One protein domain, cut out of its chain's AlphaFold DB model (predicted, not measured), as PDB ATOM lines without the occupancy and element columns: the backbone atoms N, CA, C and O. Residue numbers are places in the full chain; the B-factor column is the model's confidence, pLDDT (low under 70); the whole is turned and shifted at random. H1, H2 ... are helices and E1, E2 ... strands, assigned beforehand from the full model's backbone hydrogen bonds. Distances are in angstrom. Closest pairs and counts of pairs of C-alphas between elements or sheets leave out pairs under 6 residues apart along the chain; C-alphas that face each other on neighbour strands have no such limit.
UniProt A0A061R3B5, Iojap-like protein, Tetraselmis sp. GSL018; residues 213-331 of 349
ATOM      1  N   VAL A 213      36.433-132.561  39.826       68.56
ATOM      2  CA  VAL A 213      37.168-133.492  38.943       68.56
ATOM      3  C   VAL A 213      38.205-134.314  39.719       68.56
ATOM      4  O   VAL A 213      38.520-135.434  39.319       68.56
ATOM      5  N   PHE A 214      38.711-133.788  40.837       77.94
ATOM      6  CA  PHE A 214      39.668-134.478  41.693       77.94
ATOM      7  C   PHE A 214      39.214-134.527  43.141       77.94
ATOM      8  O   PHE A 214      38.701-133.555  43.695       77.94
ATOM      9  N   THR A 215      39.477-135.668  43.764       88.62
ATOM     10  CA  THR A 215      39.407-135.818  45.216       88.62
ATOM     11  C   THR A 215      40.686-135.277  45.872       88.62
ATOM     12  O   THR A 215      41.756-135.291  45.252       88.62
ATOM     13  N   PRO A 216      40.629-134.815  47.135       90.69
ATOM     14  CA  PRO A 216      41.825-134.359  47.845       90.69
ATOM     15  C   PRO A 216      42.884-135.464  47.980       90.69
ATOM     16  O   PRO A 216      44.076-135.177  47.870       90.69
ATOM     17  N   HIS A 217      42.468-136.726  48.137       93.31
ATOM     18  CA  HIS A 217      43.368-137.881  48.184       93.31
ATOM     19  C   HIS A 217      44.092-138.125  46.860       93.31
ATOM     20  O   HIS A 217      45.291-138.371  46.877       93.31
ATOM     21  N   GLU A 218      43.429-137.972  45.712       91.69
ATOM     22  CA  GLU A 218      44.110-138.089  44.413       91.69
ATOM     23  C   GLU A 218      45.184-137.013  44.229       91.69
ATOM     24  O   GLU A 218      46.282-137.307  43.755       91.69
ATOM     25  N   VAL A 219      44.896-135.772  44.632       91.62
ATOM     26  CA  VAL A 219      45.879-134.678  44.593       91.62
ATOM     27  C   VAL A 219      47.039-134.954  45.555       91.62
ATOM     28  O   VAL A 219      48.204-134.762  45.194       91.62
ATOM     29  N   ALA A 220      46.749-135.446  46.760       94.56
ATOM     30  CA  ALA A 220      47.775-135.847  47.713       94.56
ATOM     31  C   ALA A 220      48.655-136.980  47.163       94.56
ATOM     32  O   ALA A 220      49.880-136.884  47.225       94.56
ATOM     33  N   ASP A 221      48.062-137.997  46.539       93.81
ATOM     34  CA  ASP A 221      48.780-139.108  45.913       93.81
ATOM     35  C   ASP A 221      49.704-138.634  44.789       93.81
ATOM     36  O   ASP A 221      50.818-139.138  44.645       93.81
ATOM     37  N   MET A 222      49.282-137.652  43.988       93.44
ATOM     38  CA  MET A 222      50.141-137.039  42.969       93.44
ATOM     39  C   MET A 222      51.357-136.353  43.591       93.44
ATOM     40  O   MET A 222      52.477-136.520  43.105       93.44
ATOM     41  N   LEU A 223      51.159-135.618  44.686       94.56
ATOM     42  CA  LEU A 223      52.242-134.954  45.412       94.56
ATOM     43  C   LEU A 223      53.192-135.972  46.057       94.56
ATOM     44  O   LEU A 223      54.411-135.822  45.966       94.56
ATOM     45  N   VAL A 224      52.657-137.055  46.621       94.50
ATOM     46  CA  VAL A 224      53.446-138.173  47.155       94.50
ATOM     47  C   VAL A 224      54.246-138.864  46.043       94.50
ATOM     48  O   VAL A 224      55.444-139.101  46.206       94.50
ATOM     49  N   LYS A 225      53.643-139.124  44.874       94.00
ATOM     50  CA  LYS A 225      54.338-139.664  43.688       94.00
ATOM     51  C   LYS A 225      55.445-138.732  43.199       94.00
ATOM     52  O   LYS A 225      56.516-139.201  42.812       94.00
ATOM     53  N   ALA A 226      55.225-137.420  43.279       93.75
ATOM     54  CA  ALA A 226      56.234-136.402  43.000       93.75
ATOM     55  C   ALA A 226      57.328-136.303  44.084       93.75
ATOM     56  O   ALA A 226      58.267-135.528  43.922       93.75
ATOM     57  N   ARG A 227      57.256-137.124  45.144       94.88
ATOM     58  CA  ARG A 227      58.162-137.150  46.305       94.88
ATOM     59  C   ARG A 227      58.136-135.864  47.131       94.88
ATOM     60  O   ARG A 227      59.148-135.520  47.749       94.88
ATOM     61  N   ALA A 228      57.000-135.170  47.152       93.94
ATOM     62  CA  ALA A 228      56.775-134.088  48.096       93.94
ATOM     63  C   ALA A 228      56.683-134.644  49.529       93.94
ATOM     64  O   ALA A 228      56.225-135.763  49.760       93.94
ATOM     65  N   GLU A 229      57.158-133.861  50.488       94.56
ATOM     66  CA  GLU A 229      57.237-134.229  51.896       94.56
ATOM     67  C   GLU A 229      56.042-133.674  52.685       94.56
ATOM     68  O   GLU A 229      55.433-132.688  52.283       94.56
ATOM     69  N   ASP A 230      55.745-134.272  53.845       94.25
ATOM     70  CA  ASP A 230      54.751-133.780  54.813       94.25
ATOM     71  C   ASP A 230      53.390-133.429  54.181       94.25
ATOM     72  O   ASP A 230      52.891-132.313  54.305       94.25
ATOM     73  N   VAL A 231      52.809-134.354  53.415       96.25
ATOM     74  CA  VAL A 231      51.542-134.095  52.723       96.25
ATOM     75  C   VAL A 231      50.386-134.138  53.727       96.25
ATOM     76  O   VAL A 231      50.222-135.122  54.448       96.25
ATOM     77  N   ALA A 232      49.588-133.073  53.777       95.31
ATOM     78  CA  ALA A 232      48.441-132.942  54.671       95.31
ATOM     79  C   ALA A 232      47.211-132.437  53.912       95.31
ATOM     80  O   ALA A 232      47.319-131.548  53.070       95.31
ATOM     81  N   ILE A 233      46.046-132.988  54.224       95.44
ATOM     82  CA  ILE A 233      44.748-132.592  53.688       95.44
ATOM     83  C   ILE A 233      44.002-131.838  54.789       95.44
ATOM     84  O   ILE A 233      43.877-132.331  55.907       95.44
ATOM     85  N   LEU A 234      43.514-130.645  54.470       91.19
ATOM     86  CA  LEU A 234      42.652-129.837  55.326       91.19
ATOM     87  C   LEU A 234      41.238-129.861  54.747       91.19
ATOM     88  O   LEU A 234      41.043-129.456  53.600       91.19
ATOM     89  N   ASP A 235      40.262-130.289  55.542       89.50
ATOM     90  CA  ASP A 235      38.839-130.213  55.207       89.50
ATOM     91  C   ASP A 235      38.263-128.869  55.663       89.50
ATOM     92  O   ASP A 235      38.159-128.589  56.860       89.50
ATOM     93  N   LEU A 236      37.894-128.034  54.693       82.81
ATOM     94  CA  LEU A 236      37.420-126.670  54.912       82.81
ATOM     95  C   LEU A 236      35.897-126.560  54.866       82.81
ATOM     96  O   LEU A 236      35.363-125.475  55.082       82.81
ATOM     97  N   ARG A 237      35.171-127.657  54.626       80.44
ATOM     98  CA  ARG A 237      33.705-127.635  54.470       80.44
ATOM     99  C   ARG A 237      32.972-127.174  55.730       80.44
ATOM    100  O   ARG A 237      31.848-126.689  55.644       80.44
ATOM    101  N   ALA A 238      33.604-127.308  56.896       73.19
ATOM    102  CA  ALA A 238      33.084-126.807  58.167       73.19
ATOM    103  C   ALA A 238      33.296-125.288  58.365       73.19
ATOM    104  O   ALA A 238      32.667-124.684  59.236       73.19
ATOM    105  N   VAL A 239      34.152-124.651  57.555       72.88
ATOM    106  CA  VAL A 239      34.515-123.235  57.675       72.88
ATOM    107  C   VAL A 239      33.518-122.379  56.891       72.88
ATOM    108  O   VAL A 239      33.627-122.214  55.679       72.88
ATOM    109  N   LYS A 240      32.538-121.793  57.588       61.97
ATOM    110  CA  LYS A 240      31.408-121.057  56.976       61.97
ATOM    111  C   LYS A 240      31.817-119.897  56.055       61.97
ATOM    112  O   LYS A 240      31.086-119.561  55.127       61.97
ATOM    113  N   GLN A 241      32.962-119.268  56.314       63.56
ATOM    114  CA  GLN A 241      33.481-118.143  55.531       63.56
ATOM    115  C   GLN A 241      34.178-118.593  54.235       63.56
ATOM    116  O   GLN A 241      34.436-117.766  53.358       63.56
ATOM    117  N   MET A 242      34.482-119.887  54.092       64.44
ATOM    118  CA  MET A 242      35.183-120.430  52.937       64.44
ATOM    119  C   MET A 242      34.189-120.861  51.856       64.44
ATOM    120  O   MET A 242      33.507-121.870  51.986       64.44
ATOM    121  N   ARG A 243      34.093-120.082  50.771       59.22
ATOM    122  CA  ARG A 243      33.151-120.355  49.663       59.22
ATOM    123  C   ARG A 243      33.806-120.814  48.358       59.22
ATOM    124  O   ARG A 243      33.086-121.198  47.443       59.22
ATOM    125  N   PHE A 244      35.135-120.759  48.250       67.38
ATOM    126  CA  PHE A 244      35.847-121.000  46.985       67.38
ATOM    127  C   PHE A 244      36.619-122.326  46.919       67.38
ATOM    128  O   PHE A 244      36.988-122.729  45.824       67.38
ATOM    129  N   ALA A 245      36.862-123.001  48.044       76.31
ATOM    130  CA  ALA A 245      37.541-124.296  48.082       76.31
ATOM    131  C   ALA A 245      36.980-125.159  49.214       76.31
ATOM    132  O   ALA A 245      36.756-124.659  50.316       76.31
ATOM    133  N   ASP A 246      36.797-126.452  48.946       83.38
ATOM    134  CA  ASP A 246      36.320-127.425  49.932       83.38
ATOM    135  C   ASP A 246      37.490-128.043  50.714       83.38
ATOM    136  O   ASP A 246      37.335-128.388  51.883       83.38
ATOM    137  N   HIS A 247      38.660-128.185  50.079       89.69
ATOM    138  CA  HIS A 247      39.842-128.789  50.697       89.69
ATOM    139  C   HIS A 247      41.128-128.063  50.310       89.69
ATOM    140  O   HIS A 247      41.290-127.641  49.162       89.69
ATOM    141  N   PHE A 248      42.086-128.015  51.235       91.75
ATOM    142  CA  PHE A 248      43.484-127.730  50.902       91.75
ATOM    143  C   PHE A 248      44.324-128.994  50.989       91.75
ATOM    144  O   PHE A 248      44.142-129.808  51.888       91.75
ATOM    145  N   VAL A 249      45.290-129.127  50.088       94.25
ATOM    146  CA  VAL A 249      46.331-130.152  50.160       94.25
ATOM    147  C   VAL A 249      47.668-129.445  50.279       94.25
ATOM    148  O   VAL A 249      48.124-128.796  49.340       94.25
ATOM    149  N   LEU A 250      48.292-129.531  51.446       94.94
ATOM    150  CA  LEU A 250      49.566-128.897  51.753       94.94
ATOM    151  C   LEU A 250      50.695-129.907  51.567       94.94
ATOM    152  O   LEU A 250      50.596-131.037  52.033       94.94
ATOM    153  N   ALA A 251      51.786-129.494  50.933       96.12
ATOM    154  CA  ALA A 251      52.981-130.310  50.777       96.12
ATOM    155  C   ALA A 251      54.257-129.470  50.886       96.12
ATOM    156  O   ALA A 251      54.276-128.271  50.606       96.12
ATOM    157  N   THR A 252      55.346-130.119  51.283       95.69
ATOM    158  CA  THR A 252      56.666-129.514  51.459       95.69
ATOM    159  C   THR A 252      57.620-129.999  50.370       95.69
ATOM    160  O   THR A 252      57.811-131.192  50.158       95.69
ATOM    161  N   ALA A 253      58.273-129.071  49.687       94.88
ATOM    162  CA  ALA A 253      59.338-129.327  48.735       94.88
ATOM    163  C   ALA A 253      60.716-129.045  49.351       94.88
ATOM    164  O   ALA A 253      60.874-128.284  50.305       94.88
ATOM    165  N   ARG A 254      61.741-129.663  48.757       93.50
ATOM    166  CA  ARG A 254      63.146-129.593  49.213       93.50
ATOM    167  C   ARG A 254      63.962-128.485  48.542       93.50
ATOM    168  O   ARG A 254      65.053-128.170  48.998       93.50
ATOM    169  N   SER A 255      63.484-127.972  47.414       92.19
ATOM    170  CA  SER A 255      64.135-126.929  46.619       92.19
ATOM    171  C   SER A 255      63.123-126.305  45.666       92.19
ATOM    172  O   SER A 255      62.103-126.929  45.369       92.19
ATOM    173  N   ASP A 256      63.422-125.124  45.126       89.94
ATOM    174  CA  ASP A 256      62.538-124.427  44.179       89.94
ATOM    175  C   ASP A 256      62.240-125.285  42.944       89.94
ATOM    176  O   ASP A 256      61.101-125.399  42.494       89.94
ATOM    177  N   ARG A 257      63.261-125.989  42.433       91.00
ATOM    178  CA  ARG A 257      63.090-126.916  41.305       91.00
ATOM    179  C   ARG A 257      62.149-128.067  41.662       91.00
ATOM    180  O   ARG A 257      61.325-128.445  40.836       91.00
ATOM    181  N   HIS A 258      62.282-128.632  42.861       93.75
ATOM    182  CA  HIS A 258      61.402-129.707  43.317       93.75
ATOM    183  C   HIS A 258      59.965-129.201  43.505       93.75
ATOM    184  O   HIS A 258      59.033-129.872  43.080       93.75
ATOM    185  N   MET A 259      59.791-127.998  44.053       93.06
ATOM    186  CA  MET A 259      58.488-127.353  44.218       93.06
ATOM    187  C   MET A 259      57.777-127.173  42.872       93.06
ATOM    188  O   MET A 259      56.643-127.620  42.715       93.06
ATOM    189  N   MET A 260      58.466-126.605  41.876       89.69
ATOM    190  CA  MET A 260      57.906-126.427  40.534       89.69
ATOM    191  C   MET A 260      57.620-127.758  39.837       89.69
ATOM    192  O   MET A 260      56.616-127.879  39.145       89.69
ATOM    193  N   ALA A 261      58.472-128.770  40.026       91.38
ATOM    194  CA  ALA A 261      58.237-130.099  39.469       91.38
ATOM    195  C   ALA A 261      57.001-130.772  40.088       91.38
ATOM    196  O   ALA A 261      56.192-131.335  39.356       91.38
ATOM    197  N   ALA A 262      56.827-130.682  41.410       92.75
ATOM    198  CA  ALA A 262      55.672-131.244  42.106       92.75
ATOM    199  C   ALA A 262      54.370-130.527  41.717       92.75
ATOM    200  O   ALA A 262      53.396-131.182  41.350       92.75
ATOM    201  N   ALA A 263      54.369-129.191  41.707       89.44
ATOM    202  CA  ALA A 263      53.225-128.405  41.246       89.44
ATOM    203  C   ALA A 263      52.903-128.672  39.764       89.44
ATOM    204  O   ALA A 263      51.744-128.850  39.393       89.44
ATOM    205  N   GLY A 264      53.935-128.766  38.921       87.75
ATOM    206  CA  GLY A 264      53.800-129.091  37.505       87.75
ATOM    207  C   GLY A 264      53.241-130.492  37.254       87.75
ATOM    208  O   GLY A 264      52.451-130.660  36.330       87.75
ATOM    209  N   ALA A 265      53.593-131.482  38.082       90.12
ATOM    210  CA  ALA A 265      53.042-132.835  37.993       90.12
ATOM    211  C   ALA A 265      51.529-132.841  38.253       90.12
ATOM    212  O   ALA A 265      50.775-133.386  37.451       90.12
ATOM    213  N   VAL A 266      51.081-132.158  39.313       88.31
ATOM    214  CA  VAL A 266      49.650-132.001  39.620       88.31
ATOM    215  C   VAL A 266      48.930-131.270  38.481       88.31
ATOM    216  O   VAL A 266      47.912-131.741  37.985       88.31
ATOM    217  N   ALA A 267      49.490-130.158  37.995       85.12
ATOM    218  CA  ALA A 267      48.920-129.388  36.889       85.12
ATOM    219  C   ALA A 267      48.828-130.179  35.572       85.12
ATOM    220  O   ALA A 267      47.891-129.992  34.793       85.12
ATOM    221  N   HIS A 268      49.794-131.056  35.305       85.62
ATOM    222  CA  HIS A 268      49.798-131.889  34.110       85.62
ATOM    223  C   HIS A 268      48.656-132.909  34.130       85.62
ATOM    224  O   HIS A 268      47.887-132.973  33.172       85.62
ATOM    225  N   GLU A 269      48.511-133.643  35.233       83.88
ATOM    226  CA  GLU A 269      47.426-134.612  35.437       83.88
ATOM    227  C   GLU A 269      46.051-133.933  35.411       83.88
ATOM    228  O   GLU A 269      45.125-134.401  34.743       83.88
ATOM    229  N   LEU A 270      45.941-132.766  36.058       77.62
ATOM    230  CA  LEU A 270      44.751-131.920  36.008       77.62
ATOM    231  C   LEU A 270      44.362-131.585  34.572       77.62
ATOM    232  O   LEU A 270      43.207-131.737  34.189       77.62
ATOM    233  N   LYS A 271      45.322-131.154  33.750       76.75
ATOM    234  CA  LYS A 271      45.055-130.797  32.358       76.75
ATOM    235  C   LYS A 271      44.590-132.001  31.540       76.75
ATOM    236  O   LYS A 271      43.689-131.834  30.725       76.75
ATOM    237  N   GLN A 272      45.178-133.181  31.737       79.12
ATOM    238  CA  GLN A 272      44.777-134.384  31.001       79.12
ATOM    239  C   GLN A 272      43.321-134.763  31.297       79.12
ATOM    240  O   GLN A 272      42.521-134.869  30.371       79.12
ATOM    241  N   ARG A 273      42.944-134.855  32.578       72.88
ATOM    242  CA  ARG A 273      41.563-135.177  32.972       72.88
ATOM    243  C   ARG A 273      40.575-134.056  32.654       72.88
ATOM    244  O   ARG A 273      39.469-134.337  32.209       72.88
ATOM    245  N   CYS A 274      40.954-132.788  32.815       67.50
ATOM    246  CA  CYS A 274      40.080-131.675  32.439       67.50
ATOM    247  C   CYS A 274      39.791-131.661  30.935       67.50
ATOM    248  O   CYS A 274      38.667-131.367  30.561       67.50
ATOM    249  N   VAL A 275      40.744-132.024  30.070       63.09
ATOM    250  CA  VAL A 275      40.488-132.144  28.624       63.09
ATOM    251  C   VAL A 275      39.463-133.242  28.312       63.09
ATOM    252  O   VAL A 275      38.666-133.068  27.393       63.09
ATOM    253  N   GLU A 276      39.452-134.338  29.075       58.66
ATOM    254  CA  GLU A 276      38.494-135.440  28.906       58.66
ATOM    255  C   GLU A 276      37.093-135.104  29.436       58.66
ATOM    256  O   GLU A 276      36.098-135.505  28.834       58.66
ATOM    257  N   VAL A 277      37.008-134.363  30.545       57.06
ATOM    258  CA  VAL A 277      35.733-134.053  31.213       57.06
ATOM    259  C   VAL A 277      35.114-132.746  30.696       57.06
ATOM    260  O   VAL A 277      33.899-132.665  30.542       57.06
ATOM    261  N   VAL A 278      35.927-131.718  30.416       55.34
ATOM    262  CA  VAL A 278      35.488-130.370  30.006       55.34
ATOM    263  C   VAL A 278      36.479-129.748  29.007       55.34
ATOM    264  O   VAL A 278      37.425-129.049  29.396       55.34
ATOM    265  N   PRO A 279      36.263-129.944  27.697       51.69
ATOM    266  CA  PRO A 279      37.135-129.395  26.667       51.69
ATOM    267  C   PRO A 279      37.299-127.871  26.807       51.69
ATOM    268  O   PRO A 279      36.324-127.126  26.788       51.69
ATOM    269  N   GLY A 280      38.542-127.393  26.935       49.56
ATOM    270  CA  GLY A 280      38.874-125.959  26.922       49.56
ATOM    271  C   GLY A 280      39.159-125.303  28.280       49.56
ATOM    272  O   GLY A 280      39.625-124.163  28.290       49.56
ATOM    273  N   LYS A 281      38.976-125.993  29.414       54.25
ATOM    274  CA  LYS A 281      39.438-125.506  30.730       54.25
ATOM    275  C   LYS A 281      40.799-126.101  31.093       54.25
ATOM    276  O   LYS A 281      40.991-127.312  31.048       54.25
ATOM    277  N   ALA A 282      41.746-125.240  31.463       55.12
ATOM    278  CA  ALA A 282      43.065-125.639  31.944       55.12
ATOM    279  C   ALA A 282      43.230-125.257  33.425       55.12
ATOM    280  O   ALA A 282      42.772-124.182  33.818       55.12
ATOM    281  N   PRO A 283      43.889-126.100  34.238       62.09
ATOM    282  CA  PRO A 283      44.254-125.743  35.604       62.09
ATOM    283  C   PRO A 283      45.179-124.524  35.614       62.09
ATOM    284  O   PRO A 283      46.051-124.383  34.747       62.09
ATOM    285  N   VAL A 284      44.999-123.656  36.607       63.91
ATOM    286  CA  VAL A 284      45.839-122.471  36.797       63.91
ATOM    287  C   VAL A 284      46.899-122.794  37.845       63.91
ATOM    288  O   VAL A 284      46.587-123.177  38.972       63.91
ATOM    289  N   VAL A 285      48.166-122.648  37.459       69.56
ATOM    290  CA  VAL A 285      49.300-122.695  38.385       69.56
ATOM    291  C   VAL A 285      49.675-121.260  38.724       69.56
ATOM    292  O   VAL A 285      50.026-120.485  37.839       69.56
ATOM    293  N   GLU A 286      49.593-120.915  40.002       68.75
ATOM    294  CA  GLU A 286      49.934-119.598  40.532       68.75
ATOM    295  C   GLU A 286      51.230-119.707  41.347       68.75
ATOM    296  O   GLU A 286      51.285-120.391  42.371       68.75
ATOM    297  N   GLY A 287      52.283-119.026  40.897       57.91
ATOM    298  CA  GLY A 287      53.599-119.024  41.540       57.91
ATOM    299  C   GLY A 287      54.733-119.107  40.519       57.91
ATOM    300  O   GLY A 287      54.675-119.890  39.575       57.91
ATOM    301  N   ASP A 288      55.764-118.284  40.709       59.72
ATOM    302  CA  ASP A 288      56.948-118.237  39.842       59.72
ATOM    303  C   ASP A 288      58.122-119.031  40.430       59.72
ATOM    304  O   ASP A 288      58.148-119.346  41.618       59.72
ATOM    305  N   LEU A 289      59.159-119.280  39.626       55.94
ATOM    306  CA  LEU A 289      60.404-119.946  40.052       55.94
ATOM    307  C   LEU A 289      61.129-119.266  41.233       55.94
ATOM    308  O   LEU A 289      61.957-119.901  41.872       55.94
ATOM    309  N   SER A 290      60.851-117.986  41.501       59.12
ATOM    310  CA  SER A 290      61.381-117.227  42.646       59.12
ATOM    311  C   SER A 290      60.442-117.205  43.859       59.12
ATOM    312  O   SER A 290      60.766-116.604  44.887       59.12
ATOM    313  N   SER A 291      59.257-117.810  43.748       66.19
ATOM    314  CA  SER A 291      58.314-117.927  44.854       66.19
ATOM    315  C   SER A 291      58.767-119.036  45.805       66.19
ATOM    316  O   SER A 291      59.257-120.069  45.377       66.19
ATOM    317  N   ARG A 292      58.600-118.842  47.118       83.62
ATOM    318  CA  ARG A 292      58.841-119.899  48.127       83.62
ATOM    319  C   ARG A 292      57.606-120.792  48.342       83.62
ATOM    320  O   ARG A 292      57.547-121.557  49.305       83.62
ATOM    321  N   TRP A 293      56.590-120.610  47.498       87.69
ATOM    322  CA  TRP A 293      55.268-121.215  47.584       87.69
ATOM    323  C   TRP A 293      54.592-121.168  46.212       87.69
ATOM    324  O   TRP A 293      54.464-120.093  45.627       87.69
ATOM    325  N   VAL A 294      54.114-122.321  45.752       87.12
ATOM    326  CA  VAL A 294      53.286-122.461  44.553       87.12
ATOM    327  C   VAL A 294      51.915-123.001  44.940       87.12
ATOM    328  O   VAL A 294      51.797-123.894  45.784       87.12
ATOM    329  N   CYS A 295      50.876-122.474  44.302       86.88
ATOM    330  CA  CYS A 295      49.504-122.938  44.433       86.88
ATOM    331  C   CYS A 295      49.003-123.481  43.092       86.88
ATOM    332  O   CYS A 295      49.190-122.848  42.054       86.88
ATOM    333  N   VAL A 296      48.341-124.635  43.112       85.38
ATOM    334  CA  VAL A 296      47.675-125.216  41.942       85.38
ATOM    335  C   VAL A 296      46.182-125.295  42.226       85.38
ATOM    336  O   VAL A 296      45.770-125.899  43.218       85.38
ATOM    337  N   ASP A 297      45.391-124.666  41.360       83.19
ATOM    338  CA  ASP A 297      43.934-124.705  41.429       83.19
ATOM    339  C   ASP A 297      43.413-125.977  40.742       83.19
ATOM    340  O   ASP A 297      43.553-126.141  39.524       83.19
ATOM    341  N   ALA A 298      42.849-126.887  41.543       77.69
ATOM    342  CA  ALA A 298      42.188-128.109  41.092       77.69
ATOM    343  C   ALA A 298      40.661-128.045  41.271       77.69
ATOM    344  O   ALA A 298      40.001-129.076  41.417       77.69
ATOM    345  N   GLY A 299      40.088-126.837  41.272       76.94
ATOM    346  CA  GLY A 299      38.669-126.604  41.478       76.94
ATOM    347  C   GLY A 299      38.304-126.586  42.960       76.94
ATOM    348  O   GLY A 299      38.545-125.612  43.660       76.94
ATOM    349  N   SER A 300      37.697-127.666  43.451       79.69
ATOM    350  CA  SER A 300      37.241-127.800  44.846       79.69
ATOM    351  C   SER A 300      38.392-128.101  45.806       79.69
ATOM    352  O   SER A 300      38.237-127.978  47.023       79.69
ATOM    353  N   VAL A 301      39.553-128.467  45.260       86.69
ATOM    354  CA  VAL A 301      40.783-128.744  45.993       86.69
ATOM    355  C   VAL A 301      41.843-127.730  45.572       86.69
ATOM    356  O   VAL A 301      42.104-127.562  44.382       86.69
ATOM    357  N   LEU A 302      42.499-127.081  46.533       88.06
ATOM    358  CA  LEU A 302      43.691-126.271  46.266       88.06
ATOM    359  C   LEU A 302      44.938-126.987  46.772       88.06
ATOM    360  O   LEU A 302      45.058-127.272  47.963       88.06
ATOM    361  N   ALA A 303      45.888-127.247  45.876       91.25
ATOM    362  CA  ALA A 303      47.185-127.784  46.259       91.25
ATOM    363  C   ALA A 303      48.156-126.639  46.553       91.25
ATOM    364  O   ALA A 303      48.342-125.735  45.737       91.25
ATOM    365  N   HIS A 304      48.814-126.680  47.702       92.31
ATOM    366  CA  HIS A 304      49.835-125.726  48.101       92.31
ATOM    367  C   HIS A 304      51.154-126.454  48.335       92.31
ATOM    368  O   HIS A 304      51.269-127.287  49.231       92.31
ATOM    369  N   VAL A 305      52.168-126.114  47.541       93.31
ATOM    370  CA  VAL A 305      53.513-126.679  47.656       93.31
ATOM    371  C   VAL A 305      54.451-125.590  48.160       93.31
ATOM    372  O   VAL A 305      54.656-124.579  47.491       93.31
ATOM    373  N   PHE A 306      55.016-125.787  49.345       93.00
ATOM    374  CA  PHE A 306      55.870-124.813  50.026       93.00
ATOM    375  C   PHE A 306      57.319-125.274  50.082       93.00
ATOM    376  O   PHE A 306      57.589-126.467  50.177       93.00
ATOM    377  N   LEU A 307      58.260-124.335  50.158       92.69
ATOM    378  CA  LEU A 307      59.545-124.628  50.795       92.69
ATOM    379  C   LEU A 307      59.363-124.805  52.306       92.69
ATOM    380  O   LEU A 307      58.452-124.227  52.904       92.69
ATOM    381  N   ARG A 308      60.251-125.576  52.941       93.06
ATOM    382  CA  ARG A 308      60.174-125.889  54.376       93.06
ATOM    383  C   ARG A 308      60.075-124.636  55.250       93.06
ATOM    384  O   ARG A 308      59.212-124.569  56.120       93.06
ATOM    385  N   GLU A 309      60.909-123.635  54.991       89.69
ATOM    386  CA  GLU A 309      60.940-122.382  55.752       89.69
ATOM    387  C   GLU A 309      59.653-121.578  55.538       89.69
ATOM    388  O   GLU A 309      59.096-121.013  56.477       89.69
ATOM    389  N   ALA A 310      59.139-121.570  54.305       88.94
ATOM    390  CA  ALA A 310      57.902-120.877  53.977       88.94
ATOM    391  C   ALA A 310      56.693-121.530  54.649       88.94
ATOM    392  O   ALA A 310      55.855-120.814  55.188       88.94
ATOM    393  N   ARG A 311      56.606-122.866  54.688       92.12
ATOM    394  CA  ARG A 311      55.500-123.560  55.369       92.12
ATOM    395  C   ARG A 311      55.435-123.203  56.852       92.12
ATOM    396  O   ARG A 311      54.344-122.987  57.363       92.12
ATOM    397  N   GLN A 312      56.587-123.093  57.512       88.38
ATOM    398  CA  GLN A 312      56.676-122.678  58.915       88.38
ATOM    399  C   GLN A 312      56.320-121.199  59.112       88.38
ATOM    400  O   GLN A 312      55.688-120.841  60.100       88.38
ATOM    401  N   GLU A 313      56.714-120.328  58.179       83.19
ATOM    402  CA  GLU A 313      56.386-118.899  58.234       83.19
ATOM    403  C   GLU A 313      54.884-118.645  58.009       83.19
ATOM    404  O   GLU A 313      54.274-117.836  58.717       83.19
ATOM    405  N   PHE A 314      54.290-119.330  57.026       83.44
ATOM    406  CA  PHE A 314      52.880-119.185  56.660       83.44
ATOM    407  C   PHE A 314      51.942-119.951  57.584       83.44
ATOM    408  O   PHE A 314      50.860-119.439  57.857       83.44
ATOM    409  N   ASP A 315      52.347-121.131  58.063       86.50
ATOM    410  CA  ASP A 315      51.664-121.923  59.092       86.50
ATOM    411  C   ASP A 315      50.141-121.995  58.877       86.50
ATOM    412  O   ASP A 315      49.330-121.621  59.726       86.50
ATOM    413  N   LEU A 316      49.755-122.411  57.664       85.06
ATOM    414  CA  LEU A 316      48.348-122.528  57.281       85.06
ATOM    415  C   LEU A 316      47.630-123.611  58.095       85.06
ATOM    416  O   LEU A 316      46.438-123.492  58.344       85.06
ATOM    417  N   GLU A 317      48.347-124.641  58.540       86.62
ATOM    418  CA  GLU A 317      47.782-125.705  59.372       86.62
ATOM    419  C   GLU A 317      47.189-125.138  60.665       86.62
ATOM    420  O   GLU A 317      46.018-125.381  60.951       86.62
ATOM    421  N   SER A 318      47.944-124.316  61.401       83.06
ATOM    422  CA  SER A 318      47.454-123.721  62.650       83.06
ATOM    423  C   SER A 318      46.343-122.699  62.411       83.06
ATOM    424  O   SER A 318      45.366-122.676  63.156       83.06
ATOM    425  N   LEU A 319      46.454-121.893  61.348       79.81
ATOM    426  CA  LEU A 319      45.439-120.897  60.997       79.81
ATOM    427  C   LEU A 319      44.079-121.553  60.708       79.81
ATOM    428  O   LEU A 319      43.059-121.159  61.263       79.81
ATOM    429  N   TRP A 320      44.056-122.560  59.837       80.56
ATOM    430  CA  TRP A 320      42.798-123.136  59.363       80.56
ATOM    431  C   TRP A 320      42.246-124.208  60.303       80.56
ATOM    432  O   TRP A 320      41.036-124.260  60.512       80.56
ATOM    433  N   ALA A 321      43.093-125.041  60.905       78.31
ATOM    434  CA  ALA A 321      42.621-126.096  61.801       78.31
ATOM    435  C   ALA A 321      42.475-125.648  63.254       78.31
ATOM    436  O   ALA A 321      41.575-126.111  63.947       78.31
ATOM    437  N   GLY A 322      43.337-124.739  63.714       73.94
ATOM    438  CA  GLY A 322      43.281-124.211  65.072       73.94
ATOM    439  C   GLY A 322      42.183-123.167  65.232       73.94
ATOM    440  O   GLY A 322      41.266-123.349  66.026       73.94
ATOM    441  N   GLU A 323      42.266-122.075  64.470       68.06
ATOM    442  CA  GLU A 323      41.382-120.917  64.665       68.06
ATOM    443  C   GLU A 323      40.005-121.099  64.005       68.06
ATOM    444  O   GLU A 323      39.009-120.577  64.504       68.06
ATOM    445  N   LEU A 324      39.937-121.849  62.897       68.75
ATOM    446  CA  LEU A 324      38.718-122.010  62.088       68.75
ATOM    447  C   LEU A 324      38.114-123.423  62.140       68.75
ATOM    448  O   LEU A 324      37.045-123.648  61.575       68.75
ATOM    449  N   GLY A 325      38.759-124.362  62.840       74.06
ATOM    450  CA  GLY A 325      38.222-125.701  63.094       74.06
ATOM    451  C   GLY A 325      38.207-126.648  61.887       74.06
ATOM    452  O   GLY A 325      37.423-127.595  61.877       74.06
ATOM    453  N   ALA A 326      39.042-126.415  60.871       80.62
ATOM    454  CA  ALA A 326      39.233-127.370  59.777       80.62
ATOM    455  C   ALA A 326      39.840-128.692  60.285       80.62
ATOM    456  O   ALA A 326      40.765-128.693  61.099       80.62
ATOM    457  N   ALA A 327      39.368-129.832  59.779       84.25
ATOM    458  CA  ALA A 327      39.975-131.121  60.113       84.25
ATOM    459  C   ALA A 327      41.271-131.320  59.311       84.25
ATOM    460  O   ALA A 327      41.298-131.028  58.118       84.25
ATOM    461  N   ILE A 328      42.329-131.837  59.948       89.56
ATOM    462  CA  ILE A 328      43.599-132.174  59.285       89.56
ATOM    463  C   ILE A 328      43.785-133.686  59.241       89.56
ATOM    464  O   ILE A 328      43.788-134.354  60.274       89.56
ATOM    465  N   GLU A 329      44.054-134.201  58.048       92.62
ATOM    466  CA  GLU A 329      44.512-135.562  57.796       92.62
ATOM    467  C   GLU A 329      45.949-135.517  57.259       92.62
ATOM    468  O   GLU A 329      46.230-134.829  56.280       92.62
ATOM    469  N   ARG A 330      46.884-136.252  57.874       91.56
ATOM    470  CA  ARG A 330      48.244-136.403  57.330       91.56
ATOM    471  C   ARG A 330      48.347-137.667  56.495       91.56
ATOM    472  O   ARG A 330      48.027-138.754  56.970       91.56
ATOM    473  N   VAL A 331      48.848-137.519  55.275       89.69
ATOM    474  CA  VAL A 331      48.966-138.612  54.311       89.69
ATOM    475  C   VAL A 331      50.293-139.332  54.528       89.69
ATOM    476  O   VAL A 331      51.366-138.721  54.538       89.69
TER     477      VAL A 331
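This is residues 213 to 331 of the 349 residues of the protein "Iojap-like protein" of Tetraselmis sp. GSL018 (UniProt A0A061R3B5). What shape appears first? A twisted sheet of five strands makes the middle of three layers, with H1 and the long helix H2 over one face and the short helices H3 and H4 over the other. What builds it? The printed part has 119 residues with four named helices and five named strands, in the order H1 E1 E2 H2 E3 E4 H3 H4 E5, and its class is mixed, helices and strands. The sheet's order is E3 E4 E2 E1 E5, with E4 and E2 parallel and the other neighbours antiparallel. How large is it? It is compact and rounded, with a radius of gyration of the C-alphas of 13.6 A and spans of 39 by 32 by 23 A.

Where does the first half run? H1, residues 216 to 225, begins with C-alpha 216 at (41.825, -134.359, 47.845) and is 14.2 A long. E1, residues 229 to 235, spans 19.1 A, and E2, residues 247 to 253, spans 19.6 A. H2, residues 256 to 277, spans 31.3 A from C-alpha 256 at (62.538, -124.427, 44.179). What follows? E3 is residues 293 to 297, and E4, residues 301 to 307, spans 19.8 A. H3 is residues 308 to 314, H4 residues 316 to 323, and E5, residues 327 to 330, ends with C-alpha 330 at (48.244, -136.403, 57.330).

Which backbone atoms pair the strands? In the hairpin of E1 and E2, N 232 and O 250 are 2.9 A apart; in the hairpin of E3 and E4, N 296 and O 303 are 2.8 A apart. Parallel E4 and E2 have N 251 and O 304 at 2.8 A, and antiparallel E1 and E5 have N 233 and O 329 at 2.8 A. E4, H3 H4 and E5 form a split strand-helix-strand unit, two strands running the same way with E2 and E1 between them, and its crossover is right-handed. Where are the helices? H1 is over E2 at a height over the sheet of 8.6 A, and on the same face H2 is over E3 and E4 at 9.3 A. With residues 262 to 266 alone H2 touches H1, the closest C-alphas being those of Leu 223 and Ala 262, 6.0 A apart, at a steep tilt of 49 degrees, opposite ways. On the opposite face H3 is over E4 at 7.8 A and H4 over E1 at 9.4 A. Are the helix backbones complete? In H1, H2, H3 and H4 every O i to N i+4 pair is within hydrogen-bond range.

How far does it reach? The two C-alphas farthest apart, those of Pro 279 and Gly 322, are 39.2 A apart. Is anything missing or long? The printed part has no cut; the links E1 to E2 and H2 to E3 are long. Where is confidence low? The mean pLDDT of the printed part is 82.1, and residue 213 and residues 240 to 244, 274 to 291 and 323 to 324 are under 70.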